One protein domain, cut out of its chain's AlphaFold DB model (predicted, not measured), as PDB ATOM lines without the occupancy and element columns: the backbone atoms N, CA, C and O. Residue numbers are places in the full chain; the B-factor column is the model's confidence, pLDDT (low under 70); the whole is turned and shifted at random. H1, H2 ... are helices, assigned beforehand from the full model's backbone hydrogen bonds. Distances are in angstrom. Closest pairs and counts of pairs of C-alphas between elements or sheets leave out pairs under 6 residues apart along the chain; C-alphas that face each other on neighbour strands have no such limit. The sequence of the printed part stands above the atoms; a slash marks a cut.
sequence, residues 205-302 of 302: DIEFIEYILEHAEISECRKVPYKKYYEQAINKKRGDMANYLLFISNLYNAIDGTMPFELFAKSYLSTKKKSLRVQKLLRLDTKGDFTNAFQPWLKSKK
ATOM      1  N   ASP A 205       8.630  -5.132 -21.597       94.12
ATOM      2  CA  ASP A 205       7.869  -3.877 -21.604       94.12
ATOM      3  C   ASP A 205       7.693  -3.278 -23.002       94.12
ATOM      4  O   ASP A 205       8.387  -3.642 -23.953       94.12
ATOM      5  N   ILE A 206       6.745  -2.336 -23.125       91.38
ATOM      6  CA  ILE A 206       6.394  -1.694 -24.403       91.38
ATOM      7  C   ILE A 206       7.616  -1.022 -25.036       91.38
ATOM      8  O   ILE A 206       7.832  -1.168 -26.233       91.38
ATOM      9  N   GLU A 207       8.440  -0.340 -24.238       92.88
ATOM     10  CA  GLU A 207       9.658   0.315 -24.727       92.88
ATOM     11  C   GLU A 207      10.630  -0.688 -25.369       92.88
ATOM     12  O   GLU A 207      11.172  -0.446 -26.447       92.88
ATOM     13  N   PHE A 208      10.804  -1.854 -24.746       95.44
ATOM     14  CA  PHE A 208      11.710  -2.881 -25.237       95.44
ATOM     15  C   PHE A 208      11.209  -3.521 -26.540       95.44
ATOM     16  O   PHE A 208      11.976  -3.671 -27.494       95.44
ATOM     17  N   ILE A 209       9.920  -3.876 -26.618       94.50
ATOM     18  CA  ILE A 209       9.349  -4.421 -27.858       94.50
ATOM     19  C   ILE A 209       9.301  -3.368 -28.974       94.50
ATOM     20  O   ILE A 209       9.533  -3.721 -30.129       94.50
ATOM     21  N   GLU A 210       9.045  -2.089 -28.664       91.56
ATOM     22  CA  GLU A 210       9.181  -0.979 -29.620       91.56
ATOM     23  C   GLU A 210      10.604  -0.974 -30.202       91.56
ATOM     24  O   GLU A 210      10.767  -1.075 -31.421       91.56
ATOM     25  N   TYR A 211      11.626  -0.980 -29.343       93.75
ATOM     26  CA  TYR A 211      13.028  -0.978 -29.756       93.75
ATOM     27  C   TYR A 211      13.412  -2.191 -30.619       93.75
ATOM     28  O   TYR A 211      14.028  -2.034 -31.677       93.75
ATOM     29  N   ILE A 212      13.039  -3.406 -30.203       94.44
ATOM     30  CA  ILE A 212      13.334  -4.622 -30.973       94.44
ATOM     31  C   ILE A 212      12.635  -4.593 -32.333       94.44
ATOM     32  O   ILE A 212      13.260  -4.899 -33.346       94.44
ATOM     33  N   LEU A 213      11.356  -4.206 -32.389       92.25
ATOM     34  CA  LEU A 213      10.631  -4.142 -33.656       92.25
ATOM     35  C   LEU A 213      11.257  -3.127 -34.610       92.25
ATOM     36  O   LEU A 213      11.251  -3.363 -35.812       92.25
ATOM     37  N   GLU A 214      11.815  -2.025 -34.109       89.44
ATOM     38  CA  GLU A 214      12.525  -1.046 -34.935       89.44
ATOM     39  C   GLU A 214      13.742  -1.612 -35.662       89.44
ATOM     40  O   GLU A 214      13.979  -1.218 -36.805       89.44
ATOM     41  N   HIS A 215      14.454  -2.549 -35.038       92.00
ATOM     42  CA  HIS A 215      15.691  -3.133 -35.561       92.00
ATOM     43  C   HIS A 215      15.491  -4.524 -36.176       92.00
ATOM     44  O   HIS A 215      16.414  -5.082 -36.761       92.00
ATOM     45  N   ALA A 216      14.284  -5.081 -36.074       91.25
ATOM     46  CA  ALA A 216      13.929  -6.350 -36.685       91.25
ATOM     47  C   ALA A 216      13.556  -6.201 -38.167       91.25
ATOM     48  O   ALA A 216      12.855  -5.262 -38.587       91.25
ATOM     49  N   GLU A 217      13.946  -7.205 -38.954       86.44
ATOM     50  CA  GLU A 217      13.480  -7.347 -40.326       86.44
ATOM     51  C   GLU A 217      11.958  -7.535 -40.378       86.44
ATOM     52  O   GLU A 217      11.357  -8.254 -39.577       86.44
ATOM     53  N   ILE A 218      11.319  -6.927 -41.380       83.00
ATOM     54  CA  ILE A 218       9.866  -7.037 -41.589       83.00
ATOM     55  C   ILE A 218       9.451  -8.504 -41.798       83.00
ATOM     56  O   ILE A 218       8.391  -8.919 -41.333       83.00
ATOM     57  N   SER A 219      10.290  -9.284 -42.484       83.69
ATOM     58  CA  SER A 219      10.133 -10.727 -42.715       83.69
ATOM     59  C   SER A 219       9.961 -11.509 -41.409       83.69
ATOM     60  O   SER A 219       9.102 -12.384 -41.338       83.69
ATOM     61  N   GLU A 220      10.737 -11.176 -40.377       89.75
ATOM     62  CA  GLU A 220      10.685 -11.805 -39.058       89.75
ATOM     63  C   GLU A 220       9.482 -11.321 -38.251       89.75
ATOM     64  O   GLU A 220       8.748 -12.143 -37.699       89.75
ATOM     65  N   CYS A 221       9.209 -10.011 -38.252       89.38
ATOM     66  CA  CYS A 221       8.050  -9.456 -37.550       89.38
ATOM     67  C   CYS A 221       6.726 -10.076 -38.026       89.38
ATOM     68  O   CYS A 221       5.888 -10.444 -37.208       89.38
ATOM     69  N   ARG A 222       6.548 -10.258 -39.342       87.00
ATOM     70  CA  ARG A 222       5.324 -10.840 -39.932       87.00
ATOM     71  C   ARG A 222       5.046 -12.272 -39.474       87.00
ATOM     72  O   ARG A 222       3.902 -12.709 -39.474       87.00
ATOM     73  N   LYS A 223       6.076 -13.021 -39.074       91.25
ATOM     74  CA  LYS A 223       5.917 -14.411 -38.624       91.25
ATOM     75  C   LYS A 223       5.401 -14.510 -37.185       91.25
ATOM     76  O   LYS A 223       5.095 -15.623 -36.744       91.25
ATOM     77  N   VAL A 224       5.365 -13.408 -36.435       95.88
ATOM     78  CA  VAL A 224       5.010 -13.386 -35.011       95.88
ATOM     79  C   VAL A 224       3.486 -13.441 -34.842       95.88
ATOM     80  O   VAL A 224       2.770 -12.615 -35.406       95.88
ATOM     81  N   PRO A 225       2.945 -14.375 -34.037       96.06
ATOM     82  CA  PRO A 225       1.507 -14.475 -33.801       96.06
ATOM     83  C   PRO A 225       1.022 -13.431 -32.777       96.06
ATOM     84  O   PRO A 225       0.642 -13.779 -31.661       96.06
ATOM     85  N   TYR A 226       1.015 -12.141 -33.135       95.56
ATOM     86  CA  TYR A 226       0.676 -11.040 -32.214       95.56
ATOM     87  C   TYR A 226      -0.682 -11.194 -31.516       95.56
ATOM     88  O   TYR A 226      -0.789 -10.871 -30.337       95.56
ATOM     89  N   LYS A 227      -1.695 -11.759 -32.188       93.06
ATOM     90  CA  LYS A 227      -3.012 -12.035 -31.584       93.06
ATOM     91  C   LYS A 227      -2.923 -12.948 -30.351       93.06
ATOM     92  O   LYS A 227      -3.575 -12.678 -29.348       93.06
ATOM     93  N   LYS A 228      -2.067 -13.975 -30.394       96.62
ATOM     94  CA  LYS A 228      -1.822 -14.870 -29.250       96.62
ATOM     95  C   LYS A 228      -1.266 -14.087 -28.057       96.62
ATOM     96  O   LYS A 228      -1.712 -14.268 -26.929       96.62
ATOM     97  N   TYR A 229      -0.290 -13.213 -28.304       97.56
ATOM     98  CA  TYR A 229       0.334 -12.410 -27.250       97.56
ATOM     99  C   TYR A 229      -0.587 -11.297 -26.735       97.56
ATOM    100  O   TYR A 229      -0.562 -10.992 -25.549       97.56
ATOM    101  N   TYR A 230      -1.449 -10.741 -27.590       95.94
ATOM    102  CA  TYR A 230      -2.529  -9.836 -27.191       95.94
ATOM    103  C   TYR A 230      -3.457 -10.497 -26.162       95.94
ATOM    104  O   TYR A 230      -3.660  -9.951 -25.078       95.94
ATOM    105  N   GLU A 231      -3.963 -11.698 -26.460       96.25
ATOM    106  CA  GLU A 231      -4.824 -12.462 -25.546       96.25
ATOM    107  C   GLU A 231      -4.098 -12.767 -24.224       96.25
ATOM    108  O   GLU A 231      -4.655 -12.597 -23.138       96.25
ATOM    109  N   GLN A 232      -2.812 -13.130 -24.296       96.88
ATOM    110  CA  GLN A 232      -1.972 -13.328 -23.114       96.88
ATOM    111  C   GLN A 232      -1.806 -12.042 -22.284       96.88
ATOM    112  O   GLN A 232      -1.870 -12.101 -21.054       96.88
ATOM    113  N   ALA A 233      -1.609 -10.885 -22.920       96.69
ATOM    114  CA  ALA A 233      -1.474  -9.598 -22.243       96.69
ATOM    115  C   ALA A 233      -2.773  -9.189 -21.527       96.69
ATOM    116  O   ALA A 233      -2.707  -8.733 -20.385       96.69
ATOM    117  N   ILE A 234      -3.941  -9.427 -22.140       96.88
ATOM    118  CA  ILE A 234      -5.252  -9.241 -21.491       96.88
ATOM    119  C   ILE A 234      -5.362 -10.114 -20.237       96.88
ATOM    120  O   ILE A 234      -5.679  -9.603 -19.163       96.88
ATOM    121  N   ASN A 235      -5.019 -11.402 -20.338       96.50
ATOM    122  CA  ASN A 235      -5.064 -12.330 -19.203       96.50
ATOM    123  C   ASN A 235      -4.121 -11.908 -18.063       96.50
ATOM    124  O   ASN A 235      -4.468 -12.027 -16.889       96.50
ATOM    125  N   LYS A 236      -2.950 -11.358 -18.401       96.19
ATOM    126  CA  LYS A 236      -1.991 -10.782 -17.443       96.19
ATOM    127  C   LYS A 236      -2.361  -9.367 -16.967       96.19
ATOM    128  O   LYS A 236      -1.587  -8.766 -16.229       96.19
ATOM    129  N   LYS A 237      -3.510  -8.813 -17.382       96.31
ATOM    130  CA  LYS A 237      -3.964  -7.440 -17.076       96.31
ATOM    131  C   LYS A 237      -2.995  -6.337 -17.539       96.31
ATOM    132  O   LYS A 237      -2.973  -5.248 -16.973       96.31
ATOM    133  N   ARG A 238      -2.217  -6.587 -18.597       94.31
ATOM    134  CA  ARG A 238      -1.317  -5.609 -19.239       94.31
ATOM    135  C   ARG A 238      -2.049  -4.893 -20.382       94.31
ATOM    136  O   ARG A 238      -1.766  -5.140 -21.551       94.31
ATOM    137  N   GLY A 239      -3.015  -4.036 -20.042       91.69
ATOM    138  CA  GLY A 239      -3.905  -3.378 -21.012       91.69
ATOM    139  C   GLY A 239      -3.174  -2.573 -22.092       91.69
ATOM    140  O   GLY A 239      -3.468  -2.727 -23.275       91.69
ATOM    141  N   ASP A 240      -2.164  -1.789 -21.709       90.56
ATOM    142  CA  ASP A 240      -1.379  -0.997 -22.665       90.56
ATOM    143  C   ASP A 240      -0.598  -1.882 -23.642       90.56
ATOM    144  O   ASP A 240      -0.583  -1.623 -24.846       90.56
ATOM    145  N   MET A 241      -0.011  -2.977 -23.144       92.12
ATOM    146  CA  MET A 241       0.678  -3.958 -23.983       92.12
ATOM    147  C   MET A 241      -0.305  -4.658 -24.920       92.12
ATOM    148  O   MET A 241      -0.010  -4.834 -26.097       92.12
ATOM    149  N   ALA A 242      -1.496  -5.019 -24.438       94.25
ATOM    150  CA  ALA A 242      -2.534  -5.598 -25.280       94.25
ATOM    151  C   ALA A 242      -2.922  -4.628 -26.412       94.25
ATOM    152  O   ALA A 242      -2.867  -4.990 -27.587       94.25
ATOM    153  N   ASN A 243      -3.210  -3.368 -26.089       90.62
ATOM    154  CA  ASN A 243      -3.517  -2.345 -27.091       90.62
ATOM    155  C   ASN A 243      -2.381  -2.184 -28.111       90.62
ATOM    156  O   ASN A 243      -2.635  -2.117 -29.316       90.62
ATOM    157  N   TYR A 244      -1.130  -2.185 -27.645       89.94
ATOM    158  CA  TYR A 244       0.049  -2.119 -28.501       89.94
ATOM    159  C   TYR A 244       0.172  -3.342 -29.426       89.94
ATOM    160  O   TYR A 244       0.356  -3.193 -30.632       89.94
ATOM    161  N   LEU A 245       0.011  -4.558 -28.908       93.38
ATOM    162  CA  LEU A 245       0.102  -5.790 -29.700       93.38
ATOM    163  C   LEU A 245      -1.035  -5.917 -30.717       93.38
ATOM    164  O   LEU A 245      -0.799  -6.358 -31.842       93.38
ATOM    165  N   LEU A 246      -2.251  -5.491 -30.361       91.31
ATOM    166  CA  LEU A 246      -3.372  -5.410 -31.297       91.31
ATOM    167  C   LEU A 246      -3.075  -4.405 -32.415       91.31
ATOM    168  O   LEU A 246      -3.286  -4.702 -33.592       91.31
ATOM    169  N   PHE A 247      -2.532  -3.242 -32.056       88.75
ATOM    170  CA  PHE A 247      -2.097  -2.235 -33.015       88.75
ATOM    171  C   PHE A 247      -1.043  -2.788 -33.991       88.75
ATOM    172  O   PHE A 247      -1.200  -2.654 -35.206       88.75
ATOM    173  N   ILE A 248      -0.010  -3.469 -33.484       89.12
ATOM    174  CA  ILE A 248       1.035  -4.094 -34.307       89.12
ATOM    175  C   ILE A 248       0.473  -5.226 -35.180       89.12
ATOM    176  O   ILE A 248       0.839  -5.338 -36.350       89.12
ATOM    177  N   SER A 249      -0.459  -6.029 -34.664       91.44
ATOM    178  CA  SER A 249      -1.147  -7.049 -35.462       91.44
ATOM    179  C   SER A 249      -1.900  -6.425 -36.638       91.44
ATOM    180  O   SER A 249      -1.808  -6.923 -37.757       91.44
ATOM    181  N   ASN A 250      -2.624  -5.327 -36.403       88.12
ATOM    182  CA  ASN A 250      -3.370  -4.623 -37.445       88.12
ATOM    183  C   ASN A 250      -2.442  -3.982 -38.485       88.12
ATOM    184  O   ASN A 250      -2.750  -4.022 -39.673       88.12
ATOM    185  N   LEU A 251      -1.291  -3.448 -38.057       85.06
ATOM    186  CA  LEU A 251      -0.257  -2.936 -38.958       85.06
ATOM    187  C   LEU A 251       0.196  -4.016 -39.948       85.06
ATOM    188  O   LEU A 251       0.179  -3.783 -41.155       85.06
ATOM    189  N   TYR A 252       0.589  -5.195 -39.456       84.31
ATOM    190  CA  TYR A 252       1.081  -6.256 -40.338       84.31
ATOM    191  C   TYR A 252      -0.032  -6.891 -41.177       84.31
ATOM    192  O   TYR A 252       0.200  -7.159 -42.352       84.31
ATOM    193  N   ASN A 253      -1.258  -7.008 -40.657       84.88
ATOM    194  CA  ASN A 253      -2.417  -7.417 -41.460       84.88
ATOM    195  C   ASN A 253      -2.699  -6.440 -42.615       84.88
ATOM    196  O   ASN A 253      -3.021  -6.859 -43.725       84.88
ATOM    197  N   ALA A 254      -2.559  -5.131 -42.382       81.62
ATOM    198  CA  ALA A 254      -2.724  -4.129 -43.430       81.62
ATOM    199  C   ALA A 254      -1.600  -4.197 -44.479       81.62
ATOM    200  O   ALA A 254      -1.869  -4.070 -45.672       81.62
ATOM    201  N   ILE A 255      -0.355  -4.450 -44.054       76.50
ATOM    202  CA  ILE A 255       0.784  -4.693 -44.959       76.50
ATOM    203  C   ILE A 255       0.554  -5.955 -45.807       76.50
ATOM    204  O   ILE A 255       0.869  -5.957 -46.995       76.50
ATOM    205  N   ASP A 256      -0.023  -7.001 -45.214       76.56
ATOM    206  CA  ASP A 256      -0.331  -8.269 -45.883       76.56
ATOM    207  C   ASP A 256      -1.593  -8.207 -46.761       76.56
ATOM    208  O   ASP A 256      -1.884  -9.150 -47.494       76.56
ATOM    209  N   GLY A 257      -2.352  -7.108 -46.698       77.00
ATOM    210  CA  GLY A 257      -3.613  -6.939 -47.420       77.00
ATOM    211  C   GLY A 257      -4.783  -7.747 -46.845       77.00
ATOM    212  O   GLY A 257      -5.834  -7.822 -47.477       77.00
ATOM    213  N   THR A 258      -4.632  -8.335 -45.654       83.00
ATOM    214  CA  THR A 258      -5.701  -9.066 -44.948       83.00
ATOM    215  C   THR A 258      -6.621  -8.137 -44.149       83.00
ATOM    216  O   THR A 258      -7.680  -8.560 -43.689       83.00
ATOM    217  N   MET A 259      -6.250  -6.859 -44.012       80.06
ATOM    218  CA  MET A 259      -7.054  -5.791 -43.419       80.06
ATOM    219  C   MET A 259      -7.050  -4.553 -44.334       80.06
ATOM    220  O   MET A 259      -5.983  -4.173 -44.817       80.06
ATOM    221  N   PRO A 260      -8.197  -3.871 -44.539       79.62
ATOM    222  CA  PRO A 260      -8.229  -2.594 -45.246       79.62
ATOM    223  C   PRO A 260      -7.314  -1.557 -44.586       79.62
ATOM    224  O   PRO A 260      -7.432  -1.278 -43.387       79.62
ATOM    225  N   PHE A 261      -6.415  -0.961 -45.367       71.38
ATOM    226  CA  PHE A 261      -5.430  -0.010 -44.853       71.38
ATOM    227  C   PHE A 261      -6.084   1.241 -44.256       71.38
ATOM    228  O   PHE A 261      -5.609   1.766 -43.253       71.38
ATOM    229  N   GLU A 262      -7.210   1.692 -44.811       72.50
ATOM    230  CA  GLU A 262      -7.967   2.848 -44.325       72.50
ATOM    231  C   GLU A 262      -8.408   2.668 -42.868       72.50
ATOM    232  O   GLU A 262      -8.421   3.630 -42.096       72.50
ATOM    233  N   LEU A 263      -8.745   1.436 -42.469       75.50
ATOM    234  CA  LEU A 263      -9.115   1.124 -41.089       75.50
ATOM    235  C   LEU A 263      -7.907   1.243 -40.156       75.50
ATOM    236  O   LEU A 263      -8.019   1.827 -39.075       75.50
ATOM    237  N   PHE A 264      -6.743   0.750 -40.586       82.44
ATOM    238  CA  PHE A 264      -5.500   0.901 -39.832       82.44
ATOM    239  C   PHE A 264      -5.093   2.378 -39.719       82.44
ATOM    240  O   PHE A 264      -4.811   2.858 -38.621       82.44
ATOM    241  N   ALA A 265      -5.128   3.125 -40.827       72.88
ATOM    242  CA  ALA A 265      -4.756   4.535 -40.873       72.88
ATOM    243  C   ALA A 265      -5.639   5.394 -39.955       72.88
ATOM    244  O   ALA A 265      -5.116   6.198 -39.188       72.88
ATOM    245  N   LYS A 266      -6.965   5.183 -39.955       76.06
ATOM    246  CA  LYS A 266      -7.882   5.861 -39.019       76.06
ATOM    247  C   LYS A 266      -7.511   5.586 -37.559       76.06
ATOM    248  O   LYS A 266      -7.442   6.520 -36.762       76.06
ATOM    249  N   SER A 267      -7.232   4.323 -37.225       77.81
ATOM    250  CA  SER A 267      -6.798   3.936 -35.879       77.81
ATOM    251  C   SER A 267      -5.489   4.631 -35.491       77.81
ATOM    252  O   SER A 267      -5.438   5.291 -34.455       77.81
ATOM    253  N   TYR A 268      -4.464   4.598 -36.347       77.00
ATOM    254  CA  TYR A 268      -3.179   5.251 -36.078       77.00
ATOM    255  C   TYR A 268      -3.273   6.778 -35.982       77.00
ATOM    256  O   TYR A 268      -2.639   7.394 -35.126       77.00
ATOM    257  N   LEU A 269      -4.056   7.431 -36.843       72.81
ATOM    258  CA  LEU A 269      -4.215   8.886 -36.806       72.81
ATOM    259  C   LEU A 269      -4.844   9.354 -35.488       72.81
ATOM    260  O   LEU A 269      -4.439  10.394 -34.974       72.81
ATOM    261  N   SER A 270      -5.724   8.544 -34.895       75.56
ATOM    262  CA  SER A 270      -6.347   8.830 -33.598       75.56
ATOM    263  C   SER A 270      -5.416   8.673 -32.384       75.56
ATOM    264  O   SER A 270      -5.730   9.179 -31.305       75.56
ATOM    265  N   THR A 271      -4.255   8.013 -32.521       73.19
ATOM    266  CA  THR A 271      -3.335   7.828 -31.387       73.19
ATOM    267  C   THR A 271      -2.584   9.120 -31.055       73.19
ATOM    268  O   THR A 271      -2.072   9.807 -31.944       73.19
ATOM    269  N   LYS A 272      -2.464   9.436 -29.757       73.88
ATOM    270  CA  LYS A 272      -1.674  10.587 -29.277       73.88
ATOM    271  C   LYS A 272      -0.169  10.383 -29.482       73.88
ATOM    272  O   LYS A 272       0.510  11.285 -29.958       73.88
ATOM    273  N   LYS A 273       0.350   9.194 -29.148       70.94
ATOM    274  CA  LYS A 273       1.750   8.811 -29.387       70.94
ATOM    275  C   LYS A 273       1.855   8.170 -30.772       70.94
ATOM    276  O   LYS A 273       1.162   7.191 -31.062       70.94
ATOM    277  N   LYS A 274       2.702   8.729 -31.635       72.56
ATOM    278  CA  LYS A 274       3.003   8.154 -32.950       72.56
ATOM    279  C   LYS A 274       4.140   7.144 -32.808       72.56
ATOM    280  O   LYS A 274       5.188   7.466 -32.262       72.56
ATOM    281  N   SER A 275       3.919   5.917 -33.279       71.44
ATOM    282  CA  SER A 275       4.958   4.881 -33.307       71.44
ATOM    283  C   SER A 275       6.009   5.229 -34.364       71.44
ATOM    284  O   SER A 275       5.670   5.382 -35.543       71.44
ATOM    285  N   LEU A 276       7.272   5.318 -33.946       70.31
ATOM    286  CA  LEU A 276       8.409   5.584 -34.829       70.31
ATOM    287  C   LEU A 276       8.619   4.441 -35.836       70.31
ATOM    288  O   LEU A 276       8.930   4.695 -36.999       70.31
ATOM    289  N   ARG A 277       8.350   3.186 -35.439       73.81
ATOM    290  CA  ARG A 277       8.329   2.025 -36.349       73.81
ATOM    291  C   ARG A 277       7.379   2.248 -37.524       73.81
ATOM    292  O   ARG A 277       7.752   1.987 -38.663       73.81
ATOM    293  N   VAL A 278       6.175   2.751 -37.259       69.12
ATOM    294  CA  VAL A 278       5.167   3.025 -38.298       69.12
ATOM    295  C   VAL A 278       5.631   4.145 -39.222       69.12
ATOM    296  O   VAL A 278       5.542   3.995 -40.436       69.12
ATOM    297  N   GLN A 279       6.191   5.224 -38.669       71.19
ATOM    298  CA  GLN A 279       6.756   6.324 -39.461       71.19
ATOM    299  C   GLN A 279       7.863   5.833 -40.402       71.19
ATOM    300  O   GLN A 279       7.812   6.099 -41.603       71.19
ATOM    301  N   LYS A 280       8.805   5.036 -39.878       67.75
ATOM    302  CA  LYS A 280       9.900   4.424 -40.647       67.75
ATOM    303  C   LYS A 280       9.379   3.489 -41.748       67.75
ATOM    304  O   LYS A 280       9.802   3.608 -42.895       67.75
ATOM    305  N   LEU A 281       8.457   2.576 -41.422       65.38
ATOM    306  CA  LEU A 281       7.920   1.589 -42.373       65.38
ATOM    307  C   LEU A 281       7.143   2.233 -43.518       65.38
ATOM    308  O   LEU A 281       7.282   1.831 -44.670       65.38
ATOM    309  N   LEU A 282       6.327   3.231 -43.198       62.41
ATOM    310  CA  LEU A 282       5.458   3.889 -44.163       62.41
ATOM    311  C   LEU A 282       6.159   5.032 -44.911       62.41
ATOM    312  O   LEU A 282       5.526   5.674 -45.749       62.41
ATOM    313  N   ARG A 283       7.451   5.282 -44.627       56.50
ATOM    314  CA  ARG A 283       8.202   6.459 -45.099       56.50
ATOM    315  C   ARG A 283       7.413   7.755 -44.879       56.50
ATOM    316  O   ARG A 283       7.413   8.633 -45.738       56.50
ATOM    317  N   LEU A 284       6.699   7.843 -43.756       48.75
ATOM    318  CA  LEU A 284       6.012   9.075 -43.392       48.75
ATOM    319  C   LEU A 284       7.096  10.103 -43.099       48.75
ATOM    320  O   LEU A 284       8.054   9.808 -42.379       48.75
ATOM    321  N   ASP A 285       6.962  11.294 -43.675       41.50
ATOM    322  CA  ASP A 285       7.800  12.414 -43.280       41.50
ATOM    323  C   ASP A 285       7.618  12.696 -41.775       41.50
ATOM    324  O   ASP A 285       6.720  12.170 -41.107       41.50
ATOM    325  N   THR A 286       8.469  13.547 -41.210       41.34
ATOM    326  CA  THR A 286       8.420  13.925 -39.788       41.34
ATOM    327  C   THR A 286       7.087  14.563 -39.355       41.34
ATOM    328  O   THR A 286       6.923  14.862 -38.174       41.34
ATOM    329  N   LYS A 287       6.134  14.782 -40.277       45.12
ATOM    330  CA  LYS A 287       4.789  15.317 -40.030       45.12
ATOM    331  C   LYS A 287       3.693  14.242 -40.045       45.12
ATOM    332  O   LYS A 287       2.567  14.543 -39.659       45.12
ATOM    333  N   GLY A 288       4.009  12.991 -40.390       46.38
ATOM    334  CA  GLY A 288       3.085  11.863 -40.247       46.38
ATOM    335  C   GLY A 288       1.974  11.807 -41.298       46.38
ATOM    336  O   GLY A 288       0.928  11.218 -41.019       46.38
ATOM    337  N   ASP A 289       2.173  12.411 -42.475       47.34
ATOM    338  CA  ASP A 289       1.130  12.506 -43.499       47.34
ATOM    339  C   ASP A 289       1.090  11.260 -44.410       47.34
ATOM    340  O   ASP A 289       2.048  10.926 -45.111       47.34
ATOM    341  N   PHE A 290      -0.028  10.528 -44.367       50.75
ATOM    342  CA  PHE A 290      -0.205   9.186 -44.957       50.75
ATOM    343  C   PHE A 290      -0.402   9.170 -46.475       50.75
ATOM    344  O   PHE A 290      -0.357   8.111 -47.104       50.75
ATOM    345  N   THR A 291      -0.674  10.324 -47.065       47.62
ATOM    346  CA  THR A 291      -1.345  10.432 -48.363       47.62
ATOM    347  C   THR A 291      -0.437  10.173 -49.567       47.62
ATOM    348  O   THR A 291      -0.939   9.725 -50.595       47.62
ATOM    349  N   ASN A 292       0.887  10.348 -49.452       46.97
ATOM    350  CA  ASN A 292       1.755  10.413 -50.640       46.97
ATOM    351  C   ASN A 292       2.796   9.286 -50.792       46.97
ATOM    352  O   ASN A 292       3.221   9.014 -51.913       46.97
ATOM    353  N   ALA A 293       3.201   8.587 -49.725       51.44
ATOM    354  CA  ALA A 293       4.333   7.647 -49.798       51.44
ATOM    355  C   ALA A 293       3.947   6.163 -49.991       51.44
ATOM    356  O   ALA A 293       4.702   5.397 -50.594       51.44
ATOM    357  N   PHE A 294       2.779   5.732 -49.501       53.31
ATOM    358  CA  PHE A 294       2.504   4.299 -49.311       53.31
ATOM    359  C   PHE A 294       1.859   3.596 -50.519       53.31
ATOM    360  O   PHE A 294       2.207   2.458 -50.833       53.31
ATOM    361  N   GLN A 295       0.970   4.272 -51.252       51.84
ATOM    362  CA  GLN A 295       0.294   3.702 -52.430       51.84
ATOM    363  C   GLN A 295       1.261   3.318 -53.574       51.84
ATOM    364  O   GLN A 295       1.121   2.226 -54.131       51.84
ATOM    365  N   PRO A 296       2.285   4.131 -53.912       52.25
ATOM    366  CA  PRO A 296       3.326   3.722 -54.858       52.25
ATOM    367  C   PRO A 296       4.184   2.549 -54.348       52.25
ATOM    368  O   PRO A 296       4.543   1.669 -55.128       52.25
ATOM    369  N   TRP A 297       4.477   2.492 -53.041       50.97
ATOM    370  CA  TRP A 297       5.270   1.417 -52.429       50.97
ATOM    371  C   TRP A 297       4.553   0.059 -52.477       50.97
ATOM    372  O   TRP A 297       5.142  -0.923 -52.928       50.97
ATOM    373  N   LEU A 298       3.263   0.013 -52.120       47.84
ATOM    374  CA  LEU A 298       2.410  -1.181 -52.237       47.84
ATOM    375  C   LEU A 298       2.337  -1.708 -53.679       47.84
ATOM    376  O   LEU A 298       2.400  -2.915 -53.903       47.84
ATOM    377  N   LYS A 299       2.239  -0.807 -54.666       50.94
ATOM    378  CA  LYS A 299       2.224  -1.172 -56.093       50.94
ATOM    379  C   LYS A 299       3.564  -1.724 -56.591       50.94
ATOM    380  O   LYS A 299       3.557  -2.519 -57.518       50.94
ATOM    381  N   SER A 300       4.686  -1.343 -55.977       48.03
ATOM    382  CA  SER A 300       6.036  -1.815 -56.345       48.03
ATOM    383  C   SER A 300       6.436  -3.173 -55.746       48.03
ATOM    384  O   SER A 300       7.514  -3.682 -56.045       48.03
ATOM    385  N   LYS A 301       5.609  -3.724 -54.847       43.59
ATOM    386  CA  LYS A 301       5.873  -4.958 -54.083       43.59
ATOM    387  C   LYS A 301       4.892  -6.102 -54.386       43.59
ATOM    388  O   LYS A 301       5.024  -7.157 -53.768       43.59
ATOM    389  N   LYS A 302       3.934  -5.889 -55.296       42.66
ATOM    390  CA  LYS A 302       3.189  -6.960 -55.979       42.66
ATOM    391  C   LYS A 302       4.041  -7.534 -57.103       42.66
ATOM    392  O   LYS A 302       3.920  -8.753 -57.329       42.66
TER     393      LYS A 302
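Overview. This is residues 205 to 302 of the 302 residues of the protein "Ankyrin_rpt-contain_dom domain-containing protein" of candidate division TM6 bacterium GW2011_GWE2_42_60 (UniProt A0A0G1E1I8). A long helix, H4, forms the core, with H3 folded back along its first part and H5 folded back from its last part, while H1 and the short H6 lie roughly alongside on another side of it. The small helix H7 lies past the far end of H4, after a long link, and touches no helix. The printed part has 98 residues with seven named helices, H1 to H7 in order along the chain, and no named strand; the class is all helix. It is compact, with a radius of gyration of the C-alphas of 13.5 A, and spans 40 by 28 by 25 A.

Along the chain. H1 covers residues 206 to 215 and is 14.6 A long, beginning with C-alpha 206 at (6.394, -1.694, -24.403). H2 is residues 218 to 221. H3, residues 226 to 235, measures 14.3 A. H4, residues 239 to 255, is the longest helix at 24.4 A, from C-alpha 239 at (-3.905, -3.378, -21.012) to C-alpha 255 at (0.784, -4.693, -44.959). H5, residues 261 to 270, measures 14.3 A. H6 is residues 276 to 281, and H7 is residues 294 to 299, ending with C-alpha 299 at (2.224, -1.172, -56.093).

Arrangement. H4 is the hub, touching three helices. H3 and H4 form a helical hairpin, opposite ways at a shallow tilt of 15 degrees; their closest C-alphas, those of Tyr 230 and Ala 242, are 4.6 A apart. H4 and H5 form another, opposite ways at a shallow tilt of 34 degrees, only just short of steep; H4 touches H5 with residues 250 to 255 alone, and the closest C-alphas, those of Ala 254 and Phe 261, are 5.1 A apart. H1 and H4 only just touch, with 3 pairs of C-alphas within 8 A, the closest being those of Ile 206 and Met 241 at 6.2 A; they run the same way at a shallow tilt of 25 degrees. H1 touches H6, where the closest C-alphas, those of Glu 214 and Arg 277, are 5.4 A apart. H2 and H4 are near each other, with 5 pairs of C-alphas within 10 A. H4 and H7 are only just apart, at 8.2 A. Every O i to N i+4 pair is within hydrogen-bond range in H1, H3, H4, H5, H6 and H7; H2 is too short for such a pair.

Size, cuts and confidence. The C-alphas farthest apart, those of Lys 237 and Ser 300, are 40.9 A apart. The printed part has no cut and ends at residue 302, the chain's last. The link from H6 to H7, residues 282 to 293, is long; the other links are tight. The mean pLDDT of the printed part is 77.8; residue 278 and residues 280 to 302 are under 70.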